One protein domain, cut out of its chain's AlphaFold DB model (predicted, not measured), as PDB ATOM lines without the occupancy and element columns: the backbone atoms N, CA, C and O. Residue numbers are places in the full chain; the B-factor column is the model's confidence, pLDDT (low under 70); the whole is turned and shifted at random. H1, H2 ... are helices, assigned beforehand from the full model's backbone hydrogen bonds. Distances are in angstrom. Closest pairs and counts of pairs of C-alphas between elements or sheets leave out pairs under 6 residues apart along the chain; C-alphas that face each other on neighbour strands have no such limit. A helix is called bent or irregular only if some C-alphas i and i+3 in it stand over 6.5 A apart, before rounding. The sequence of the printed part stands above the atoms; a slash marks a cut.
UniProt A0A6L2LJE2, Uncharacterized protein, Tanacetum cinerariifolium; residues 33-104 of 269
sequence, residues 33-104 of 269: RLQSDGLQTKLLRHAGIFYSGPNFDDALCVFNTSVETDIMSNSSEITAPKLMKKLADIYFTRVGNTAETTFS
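AT A GLANCE: This is residues 33 to 104 of the 269 residues of an uncharacterized protein of Tanacetum cinerariifolium (UniProt A0A6L2LJE2). A loose, elongated arrangement of three helices: the long helix H3 runs along much of the length, H2 slants towards it from one side and reaches it with its last residue, and the short helix H1 stands near the end where H3 begins. The unnamed stretch of residues 68 to 79 folds back from the end of H2 to the start of H3, which runs the same way as H2, while residues 53 to 59, of which 54 to 59 belong to H2, stick out. You have 72 residues before you, with three named helices in the order H1, H2, H3 and no named strand; the class is all helix. The whole is loose, with a radius of gyration of the C-alphas of 14.7 A, and the C-alphas span 48 by 29 by 20 A.

IN THESE COORDINATES: Begin at Arg 33 and go on to C-alpha 37 at (76.417, 18.806, 21.033), where H1 begins; it covers residues 37 to 46 and is 14.2 A long. Next find H2, residues 54 to 67, which runs 19.8 A from C-alpha 54 at (74.853, 36.997, 8.475). After residues 68 to 79 comes H3, residues 80 to 102, which runs 28.9 A to C-alpha 102 at (50.093, 43.145, 21.916). Look near residue 96 for a kink of 39 degrees in H3; the helix is irregular there, with C-alphas 97 and 100 at 7.4 A from each other.

HOW THE PARTS SIT: Start with H1: it touches no helix, but H1 and H3 are near each other, with 6 pairs of C-alphas within 10 A. H1 and H2 are apart. Then compare H2 with H3: they only just touch, with 3 pairs of C-alphas within 8 A, through residue 67 of H2 alone and residues 90 to 94 of H3 alone. Their closest C-alphas are those of Val 67 and Arg 94, 6.3 A apart. Their lines stand at a steep tilt of 36 degrees, only just past shallow, and the two helices run the same way. In the backbone of H1 and H2 every O i to N i+4 pair is within hydrogen-bond range; in H3, 17 of 19 are.

THE WHOLE: The two C-alphas farthest apart are those of His 46 and Ser 104, at 47.9 A. The printed part has no cut from 33 to 104. The link from H1 to H2 is short, with 7 residues, and the link from H2 to H3 is long, with 12. The mean pLDDT of the printed part is 71.2; look in the B-factor column for values under 70 at residues 33 to 41, 44, 49 to 50 and 71 to 82.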
ATOM      1  N   ARG A  33      69.927  10.359  21.406       42.47
ATOM      2  CA  ARG A  33      71.138  10.011  22.178       42.47
ATOM      3  C   ARG A  33      72.427  10.121  21.358       42.47
ATOM      4  O   ARG A  33      73.496  10.242  21.946       42.47
ATOM      5  N   LEU A  34      72.332  10.070  20.028       46.47
ATOM      6  CA  LEU A  34      73.469  10.269  19.125       46.47
ATOM      7  C   LEU A  34      73.672  11.747  18.758       46.47
ATOM      8  O   LEU A  34      74.787  12.134  18.419       46.47
ATOM      9  N   GLN A  35      72.652  12.596  18.904       55.00
ATOM     10  CA  GLN A  35      72.733  14.043  18.683       55.00
ATOM     11  C   GLN A  35      73.348  14.774  19.888       55.00
ATOM     12  O   GLN A  35      72.766  15.693  20.455       55.00
ATOM     13  N   SER A  36      74.541  14.357  20.312       61.53
ATOM     14  CA  SER A  36      75.302  15.138  21.287       61.53
ATOM     15  C   SER A  36      75.803  16.436  20.649       61.53
ATOM     16  O   SER A  36      76.209  16.444  19.483       61.53
ATOM     17  N   ASP A  37      75.852  17.512  21.434       60.03
ATOM     18  CA  ASP A  37      76.417  18.806  21.033       60.03
ATOM     19  C   ASP A  37      77.784  18.676  20.353       60.03
ATOM     20  O   ASP A  37      78.077  19.337  19.353       60.03
ATOM     21  N   GLY A  38      78.612  17.760  20.865       66.81
ATOM     22  CA  GLY A  38      79.930  17.471  20.318       66.81
ATOM     23  C   GLY A  38      79.894  16.851  18.920       66.81
ATOM     24  O   GLY A  38      80.769  17.157  18.110       66.81
ATOM     25  N   LEU A  39      78.906  16.006  18.603       67.88
ATOM     26  CA  LEU A  39      78.779  15.397  17.276       67.88
ATOM     27  C   LEU A  39      78.267  16.410  16.247       67.88
ATOM     28  O   LEU A  39      78.839  16.512  15.165       67.88
ATOM     29  N   GLN A  40      77.245  17.193  16.594       67.25
ATOM     30  CA  GLN A  40      76.689  18.210  15.696       67.25
ATOM     31  C   GLN A  40      77.707  19.310  15.388       67.25
ATOM     32  O   GLN A  40      77.913  19.648  14.226       67.25
ATOM     33  N   THR A  41      78.432  19.786  16.404       67.81
ATOM     34  CA  THR A  41      79.509  20.770  16.217       67.81
ATOM     35  C   THR A  41      80.615  20.229  15.307       67.81
ATOM     36  O   THR A  41      81.114  20.947  14.443       67.81
ATOM     37  N   LYS A  42      80.997  18.952  15.457       73.31
ATOM     38  CA  LYS A  42      81.995  18.311  14.584       73.31
ATOM     39  C   LYS A  42      81.506  18.178  13.141       73.31
ATOM     40  O   LYS A  42      82.284  18.454  12.234       73.31
ATOM     41  N   LEU A  43      80.247  17.791  12.927       72.38
ATOM     42  CA  LEU A  43      79.649  17.678  11.591       72.38
ATOM     43  C   LEU A  43      79.578  19.037  10.883       72.38
ATOM     44  O   LEU A  43      79.988  19.138   9.729       72.38
ATOM     45  N   LEU A  44      79.132  20.085  11.583       68.81
ATOM     46  CA  LEU A  44      79.078  21.448  11.044       68.81
ATOM     47  C   LEU A  44      80.476  21.963  10.678       68.81
ATOM     48  O   LEU A  44      80.677  22.436   9.562       68.81
ATOM     49  N   ARG A  45      81.474  21.765  11.552       73.81
ATOM     50  CA  ARG A  45      82.873  22.128  11.263       73.81
ATOM     51  C   ARG A  45      83.449  21.356  10.076       73.81
ATOM     52  O   ARG A  45      84.157  21.941   9.266       73.81
ATOM     53  N   HIS A  46      83.137  20.066   9.946       75.38
ATOM     54  CA  HIS A  46      83.565  19.261   8.798       75.38
ATOM     55  C   HIS A  46      82.913  19.730   7.485       75.38
ATOM     56  O   HIS A  46      83.510  19.609   6.421       75.38
ATOM     57  N   ALA A  47      81.710  20.305   7.553       74.25
ATOM     58  CA  ALA A  47      81.041  20.952   6.426       74.25
ATOM     59  C   ALA A  47      81.510  22.404   6.178       74.25
ATOM     60  O   ALA A  47      80.934  23.097   5.345       74.25
ATOM     61  N   GLY A  48      82.538  22.880   6.894       72.00
ATOM     62  CA  GLY A  48      83.073  24.238   6.756       72.00
ATOM     63  C   GLY A  48      82.258  25.324   7.468       72.00
ATOM     64  O   GLY A  48      82.510  26.508   7.260       72.00
ATOM     65  N   ILE A  49      81.293  24.948   8.311       69.69
ATOM     66  CA  ILE A  49      80.425  25.872   9.047       69.69
ATOM     67  C   ILE A  49      81.013  26.079  10.445       69.69
ATOM     68  O   ILE A  49      80.898  25.223  11.325       69.69
ATOM     69  N   PHE A  50      81.672  27.221  10.639       69.44
ATOM     70  CA  PHE A  50      82.341  27.582  11.897       69.44
ATOM     71  C   PHE A  50      81.602  28.659  12.698       69.44
ATOM     72  O   PHE A  50      81.774  28.725  13.914       69.44
ATOM     73  N   TYR A  51      80.780  29.465  12.026       70.81
ATOM     74  CA  TYR A  51      80.065  30.608  12.590       70.81
ATOM     75  C   TYR A  51      78.624  30.632  12.074       70.81
ATOM     76  O   TYR A  51      78.317  29.995  11.059       70.81
ATOM     77  N   SER A  52      77.749  31.360  12.768       70.12
ATOM     78  CA  SER A  52      76.447  31.733  12.223       70.12
ATOM     79  C   SER A  52      76.628  32.563  10.949       70.12
ATOM     80  O   SER A  52      77.625  33.258  10.762       70.12
ATOM     81  N   GLY A  53      75.692  32.412  10.012       76.25
ATOM     82  CA  GLY A  53      75.669  33.233   8.805       76.25
ATOM     83  C   GLY A  53      75.035  34.603   9.078       76.25
ATOM     84  O   GLY A  53      74.183  34.697   9.960       76.25
ATOM     85  N   PRO A  54      75.338  35.628   8.262       76.50
ATOM     86  CA  PRO A  54      74.853  36.997   8.475       76.50
ATOM     87  C   PRO A  54      73.321  37.086   8.541       76.50
ATOM     88  O   PRO A  54      72.781  37.746   9.416       76.50
ATOM     89  N   ASN A  55      72.601  36.321   7.713       77.19
ATOM     90  CA  ASN A  55      71.133  36.283   7.751       77.19
ATOM     91  C   ASN A  55      70.573  35.758   9.085       77.19
ATOM     92  O   ASN A  55      69.477  36.144   9.489       77.19
ATOM     93  N   PHE A  56      71.280  34.825   9.732       77.62
ATOM     94  CA  PHE A  56      70.880  34.319  11.042       77.62
ATOM     95  C   PHE A  56      71.139  35.372  12.116       77.62
ATOM     96  O   PHE A  56      70.266  35.598  12.947       77.62
ATOM     97  N   ASP A  57      72.294  36.036  12.066       79.88
ATOM     98  CA  ASP A  57      72.654  37.092  13.013       79.88
ATOM     99  C   ASP A  57      71.698  38.289  12.912       79.88
ATOM    100  O   ASP A  57      71.216  38.780  13.932       79.88
ATOM    101  N   ASP A  58      71.331  38.694  11.693       81.50
ATOM    102  CA  ASP A  58      70.335  39.740  11.444       81.50
ATOM    103  C   ASP A  58      68.956  39.345  11.998       81.50
ATOM    104  O   ASP A  58      68.316  40.117  12.715       81.50
ATOM    105  N   ALA A  59      68.499  38.118  11.718       79.38
ATOM    106  CA  ALA A  59      67.223  37.615  12.228       79.38
ATOM    107  C   ALA A  59      67.218  37.503  13.761       79.38
ATOM    108  O   ALA A  59      66.217  37.827  14.403       79.38
ATOM    109  N   LEU A  60      68.334  37.080  14.355       80.81
ATOM    110  CA  LEU A  60      68.503  37.000  15.800       80.81
ATOM    111  C   LEU A  60      68.540  38.392  16.445       80.81
ATOM    112  O   LEU A  60      67.965  38.577  17.511       80.81
ATOM    113  N   CYS A  61      69.155  39.381  15.798       83.12
ATOM    114  CA  CYS A  61      69.148  40.773  16.247       83.12
ATOM    115  C   CYS A  61      67.720  41.341  16.294       83.12
ATOM    116  O   CYS A  61      67.296  41.913  17.306       83.12
ATOM    117  N   VAL A  62      66.941  41.113  15.230       83.19
ATOM    118  CA  VAL A  62      65.516  41.474  15.179       83.19
ATOM    119  C   VAL A  62      64.740  40.747  16.277       83.19
ATOM    120  O   VAL A  62      63.957  41.376  16.991       83.19
ATOM    121  N   PHE A  63      64.988  39.446  16.460       80.69
ATOM    122  CA  PHE A  63      64.367  38.658  17.520       80.69
ATOM    123  C   PHE A  63      64.663  39.253  18.899       80.69
ATOM    124  O   PHE A  63      63.725  39.627  19.600       80.69
ATOM    125  N   ASN A  64      65.936  39.423  19.258       83.50
ATOM    126  CA  ASN A  64      66.382  39.957  20.547       83.50
ATOM    127  C   ASN A  64      65.778  41.332  20.846       83.50
ATOM    128  O   ASN A  64      65.375  41.597  21.978       83.50
ATOM    129  N   THR A  65      65.655  42.179  19.821       84.25
ATOM    130  CA  THR A  65      64.990  43.482  19.931       84.25
ATOM    131  C   THR A  65      63.497  43.315  20.220       84.25
ATOM    132  O   THR A  65      62.965  43.973  21.108       84.25
ATOM    133  N   SER A  66      62.817  42.408  19.513       76.38
ATOM    134  CA  SER A  66      61.375  42.171  19.672       76.38
ATOM    135  C   SER A  66      60.989  41.537  21.014       76.38
ATOM    136  O   SER A  66      59.913  41.820  21.542       76.38
ATOM    137  N   VAL A  67      61.856  40.694  21.582       78.00
ATOM    138  CA  VAL A  67      61.626  40.048  22.883       78.00
ATOM    139  C   VAL A  67      62.298  40.785  24.050       78.00
ATOM    140  O   VAL A  67      62.098  40.393  25.198       78.00
ATOM    141  N   GLU A  68      63.047  41.859  23.773       80.12
ATOM    142  CA  GLU A  68      63.862  42.635  24.727       80.12
ATOM    143  C   GLU A  68      64.799  41.758  25.581       80.12
ATOM    144  O   GLU A  68      64.946  41.958  26.787       80.12
ATOM    145  N   THR A  69      65.436  40.756  24.971       74.56
ATOM    146  CA  THR A  69      66.397  39.868  25.650       74.56
ATOM    147  C   THR A  69      67.621  39.628  24.780       74.56
ATOM    148  O   THR A  69      67.469  39.399  23.583       74.56
ATOM    149  N   ASP A  70      68.815  39.589  25.373       72.12
ATOM    150  CA  ASP A  70      70.037  39.173  24.677       72.12
ATOM    151  C   ASP A  70      70.317  37.680  24.914       72.12
ATOM    152  O   ASP A  70      70.685  37.246  26.005       72.12
ATOM    153  N   ILE A  71      70.089  36.868  23.884       65.62
ATOM    154  CA  ILE A  71      70.061  35.399  23.988       65.62
ATOM    155  C   ILE A  71      71.454  34.785  23.836       65.62
ATOM    156  O   ILE A  71      71.674  33.638  24.244       65.62
ATOM    157  N   MET A  72      72.402  35.550  23.283       63.78
ATOM    158  CA  MET A  72      73.719  35.065  22.865       63.78
ATOM    159  C   MET A  72      74.903  35.771  23.535       63.78
ATOM    160  O   MET A  72      76.032  35.622  23.071       63.78
ATOM    161  N   SER A  73      74.706  36.420  24.688       58.75
ATOM    162  CA  SER A  73      75.806  37.021  25.468       58.75
ATOM    163  C   SER A  73      76.906  36.010  25.854       58.75
ATOM    164  O   SER A  73      78.047  36.399  26.082       58.75
ATOM    165  N   ASN A  74      76.585  34.705  25.890       54.34
ATOM    166  CA  ASN A  74      77.519  33.606  26.158       54.34
ATOM    167  C   ASN A  74      77.562  32.627  24.965       54.34
ATOM    168  O   ASN A  74      76.721  31.737  24.838       54.34
ATOM    169  N   SER A  75      78.553  32.782  24.083       52.75
ATOM    170  CA  SER A  75      78.649  32.134  22.760       52.75
ATOM    171  C   SER A  75      78.989  30.631  22.749       52.75
ATOM    172  O   SER A  75      79.331  30.082  21.703       52.75
ATOM    173  N   SER A  76      78.912  29.927  23.880       53.75
ATOM    174  CA  SER A  76      79.253  28.498  23.949       53.75
ATOM    175  C   SER A  76      78.084  27.554  23.622       53.75
ATOM    176  O   SER A  76      78.317  26.368  23.394       53.75
ATOM    177  N   GLU A  77      76.845  28.055  23.533       53.22
ATOM    178  CA  GLU A  77      75.619  27.264  23.295       53.22
ATOM    179  C   GLU A  77      75.121  27.307  21.832       53.22
ATOM    180  O   GLU A  77      73.923  27.386  21.573       53.22
ATOM    181  N   ILE A  78      76.019  27.249  20.843       54.84
ATOM    182  CA  ILE A  78      75.665  27.344  19.403       54.84
ATOM    183  C   ILE A  78      75.065  26.027  18.857       54.84
ATOM    184  O   ILE A  78      74.702  25.920  17.686       54.84
ATOM    185  N   THR A  79      74.925  24.988  19.682       61.38
ATOM    186  CA  THR A  79      74.336  23.726  19.228       61.38
ATOM    187  C   THR A  79      72.865  23.937  18.841       61.38
ATOM    188  O   THR A  79      72.025  24.219  19.701       61.38
ATOM    189  N   ALA A  80      72.552  23.772  17.549       63.16
ATOM    190  CA  ALA A  80      71.280  24.170  16.941       63.16
ATOM    191  C   ALA A  80      70.012  23.730  17.712       63.16
ATOM    192  O   ALA A  80      69.164  24.589  17.939       63.16
ATOM    193  N   PRO A  81      69.870  22.485  18.215       61.22
ATOM    194  CA  PRO A  81      68.665  22.072  18.940       61.22
ATOM    195  C   PRO A  81      68.482  22.790  20.284       61.22
ATOM    196  O   PRO A  81      67.363  23.136  20.658       61.22
ATOM    197  N   LYS A  82      69.575  23.057  21.014       65.81
ATOM    198  CA  LYS A  82      69.516  23.772  22.299       65.81
ATOM    199  C   LYS A  82      69.160  25.235  22.095       65.81
ATOM    200  O   LYS A  82      68.293  25.752  22.797       65.81
ATOM    201  N   LEU A  83      69.788  25.870  21.107       70.38
ATOM    202  CA  LEU A  83      69.494  27.250  20.744       70.38
ATOM    203  C   LEU A  83      68.050  27.395  20.252       70.38
ATOM    204  O   LEU A  83      67.349  28.296  20.693       70.38
ATOM    205  N   MET A  84      67.568  26.471  19.416       70.69
ATOM    206  CA  MET A  84      66.180  26.456  18.949       70.69
ATOM    207  C   MET A  84      65.180  26.287  20.096       70.69
ATOM    208  O   MET A  84      64.207  27.034  20.149       70.69
ATOM    209  N   LYS A  85      65.426  25.362  21.037       70.19
ATOM    210  CA  LYS A  85      64.567  25.183  22.218       70.19
ATOM    211  C   LYS A  85      64.538  26.448  23.077       70.19
ATOM    212  O   LYS A  85      63.464  26.915  23.423       70.19
ATOM    213  N   LYS A  86      65.700  27.053  23.334       75.06
ATOM    214  CA  LYS A  86      65.822  28.302  24.099       75.06
ATOM    215  C   LYS A  86      65.105  29.473  23.419       75.06
ATOM    216  O   LYS A  86      64.371  30.196  24.081       75.06
ATOM    217  N   LEU A  87      65.278  29.642  22.105       77.25
ATOM    218  CA  LEU A  87      64.583  30.666  21.318       77.25
ATOM    219  C   LEU A  87      63.068  30.462  21.345       77.25
ATOM    220  O   LEU A  87      62.329  31.424  21.532       77.25
ATOM    221  N   ALA A  88      62.610  29.219  21.192       76.44
ATOM    222  CA  ALA A  88      61.199  28.880  21.270       76.44
ATOM    223  C   ALA A  88      60.635  29.171  22.667       76.44
ATOM    224  O   ALA A  88      59.619  29.849  22.770       76.44
ATOM    225  N   ASP A  89      61.311  28.740  23.731       78.31
ATOM    226  CA  ASP A  89      60.886  28.989  25.110       78.31
ATOM    227  C   ASP A  89      60.786  30.496  25.395       78.31
ATOM    228  O   ASP A  89      59.782  30.951  25.942       78.31
ATOM    229  N   ILE A  90      61.768  31.293  24.960       78.00
ATOM    230  CA  ILE A  90      61.752  32.758  25.111       78.00
ATOM    231  C   ILE A  90      60.621  33.382  24.296       78.00
ATOM    232  O   ILE A  90      59.870  34.199  24.827       78.00
ATOM    233  N   TYR A  91      60.461  32.978  23.033       79.69
ATOM    234  CA  TYR A  91      59.385  33.459  22.170       79.69
ATOM    235  C   TYR A  91      58.015  33.164  22.778       79.69
ATOM    236  O   TYR A  91      57.214  34.076  22.953       79.69
ATOM    237  N   PHE A  92      57.750  31.908  23.143       77.06
ATOM    238  CA  PHE A  92      56.465  31.491  23.695       77.06
ATOM    239  C   PHE A  92      56.210  32.086  25.078       77.06
ATOM    240  O   PHE A  92      55.068  32.415  25.372       77.06
ATOM    241  N   THR A  93      57.244  32.296  25.895       79.25
ATOM    242  CA  THR A  93      57.103  32.996  27.181       79.25
ATOM    243  C   THR A  93      56.759  34.467  26.963       79.25
ATOM    244  O   THR A  93      55.814  34.973  27.562       79.25
ATOM    245  N   ARG A  94      57.484  35.162  26.077       78.38
ATOM    246  CA  ARG A  94      57.239  36.577  25.764       78.38
ATOM    247  C   ARG A  94      55.855  36.760  25.153       78.38
ATOM    248  O   ARG A  94      55.064  37.519  25.695       78.38
ATOM    249  N   VAL A  95      55.551  36.035  24.075       74.56
ATOM    250  CA  VAL A  95      54.232  36.056  23.429       74.56
ATOM    251  C   VAL A  95      53.159  35.642  24.422       74.56
ATOM    252  O   VAL A  95      52.119  36.280  24.462       74.56
ATOM    253  N   GLY A  96      53.415  34.646  25.267       74.56
ATOM    254  CA  GLY A  96      52.507  34.239  26.333       74.56
ATOM    255  C   GLY A  96      52.127  35.398  27.257       74.56
ATOM    256  O   GLY A  96      50.949  35.646  27.500       74.56
ATOM    257  N   ASN A  97      53.134  36.148  27.707       75.62
ATOM    258  CA  ASN A  97      52.980  37.256  28.648       75.62
ATOM    259  C   ASN A  97      52.442  38.541  28.002       75.62
ATOM    260  O   ASN A  97      51.796  39.337  28.678       75.62
ATOM    261  N   THR A  98      52.726  38.778  26.719       75.62
ATOM    262  CA  THR A  98      52.346  40.019  26.032       75.62
ATOM    263  C   THR A  98      51.185  39.843  25.062       75.62
ATOM    264  O   THR A  98      50.715  40.842  24.528       75.62
ATOM    265  N   ALA A  99      50.686  38.629  24.811       71.38
ATOM    266  CA  ALA A  99      49.630  38.390  23.823       71.38
ATOM    267  C   ALA A  99      48.373  39.221  24.099       71.38
ATOM    268  O   ALA A  99      47.808  39.784  23.162       71.38
ATOM    269  N   GLU A 100      47.977  39.345  25.370       73.25
ATOM    270  CA  GLU A 100      46.787  40.102  25.771       73.25
ATOM    271  C   GLU A 100      46.915  41.610  25.503       73.25
ATOM    272  O   GLU A 100      45.916  42.273  25.239       73.25
ATOM    273  N   THR A 101      48.135  42.154  25.550       76.50
ATOM    274  CA  THR A 101      48.408  43.589  25.362       76.50
ATOM    275  C   THR A 101      48.893  43.932  23.954       76.50
ATOM    276  O   THR A 101      48.706  45.056  23.495       76.50
ATOM    277  N   THR A 102      49.501  42.971  23.253       75.50
ATOM    278  CA  THR A 102      50.093  43.145  21.916       75.50
ATOM    279  C   THR A 102      49.057  42.951  20.816       75.50
ATOM    280  O   THR A 102      49.101  43.637  19.796       75.50
ATOM    281  N   PHE A 103      48.116  42.021  21.001       76.12
ATOM    282  CA  PHE A 103      47.086  41.722  20.013       76.12
ATOM    283  C   PHE A 103      45.720  42.194  20.498       76.12
ATOM    284  O   PHE A 103      45.309  41.929  21.623       76.12
ATOM    285  N   SER A 104      44.965  42.839  19.608       81.69
ATOM    286  CA  SER A 104      43.549  43.111  19.852       81.69
ATOM    287  C   SER A 104      42.750  41.819  19.650       81.69
ATOM    288  O   SER A 104      42.303  41.508  18.545       81.69
TER     289      SER A 104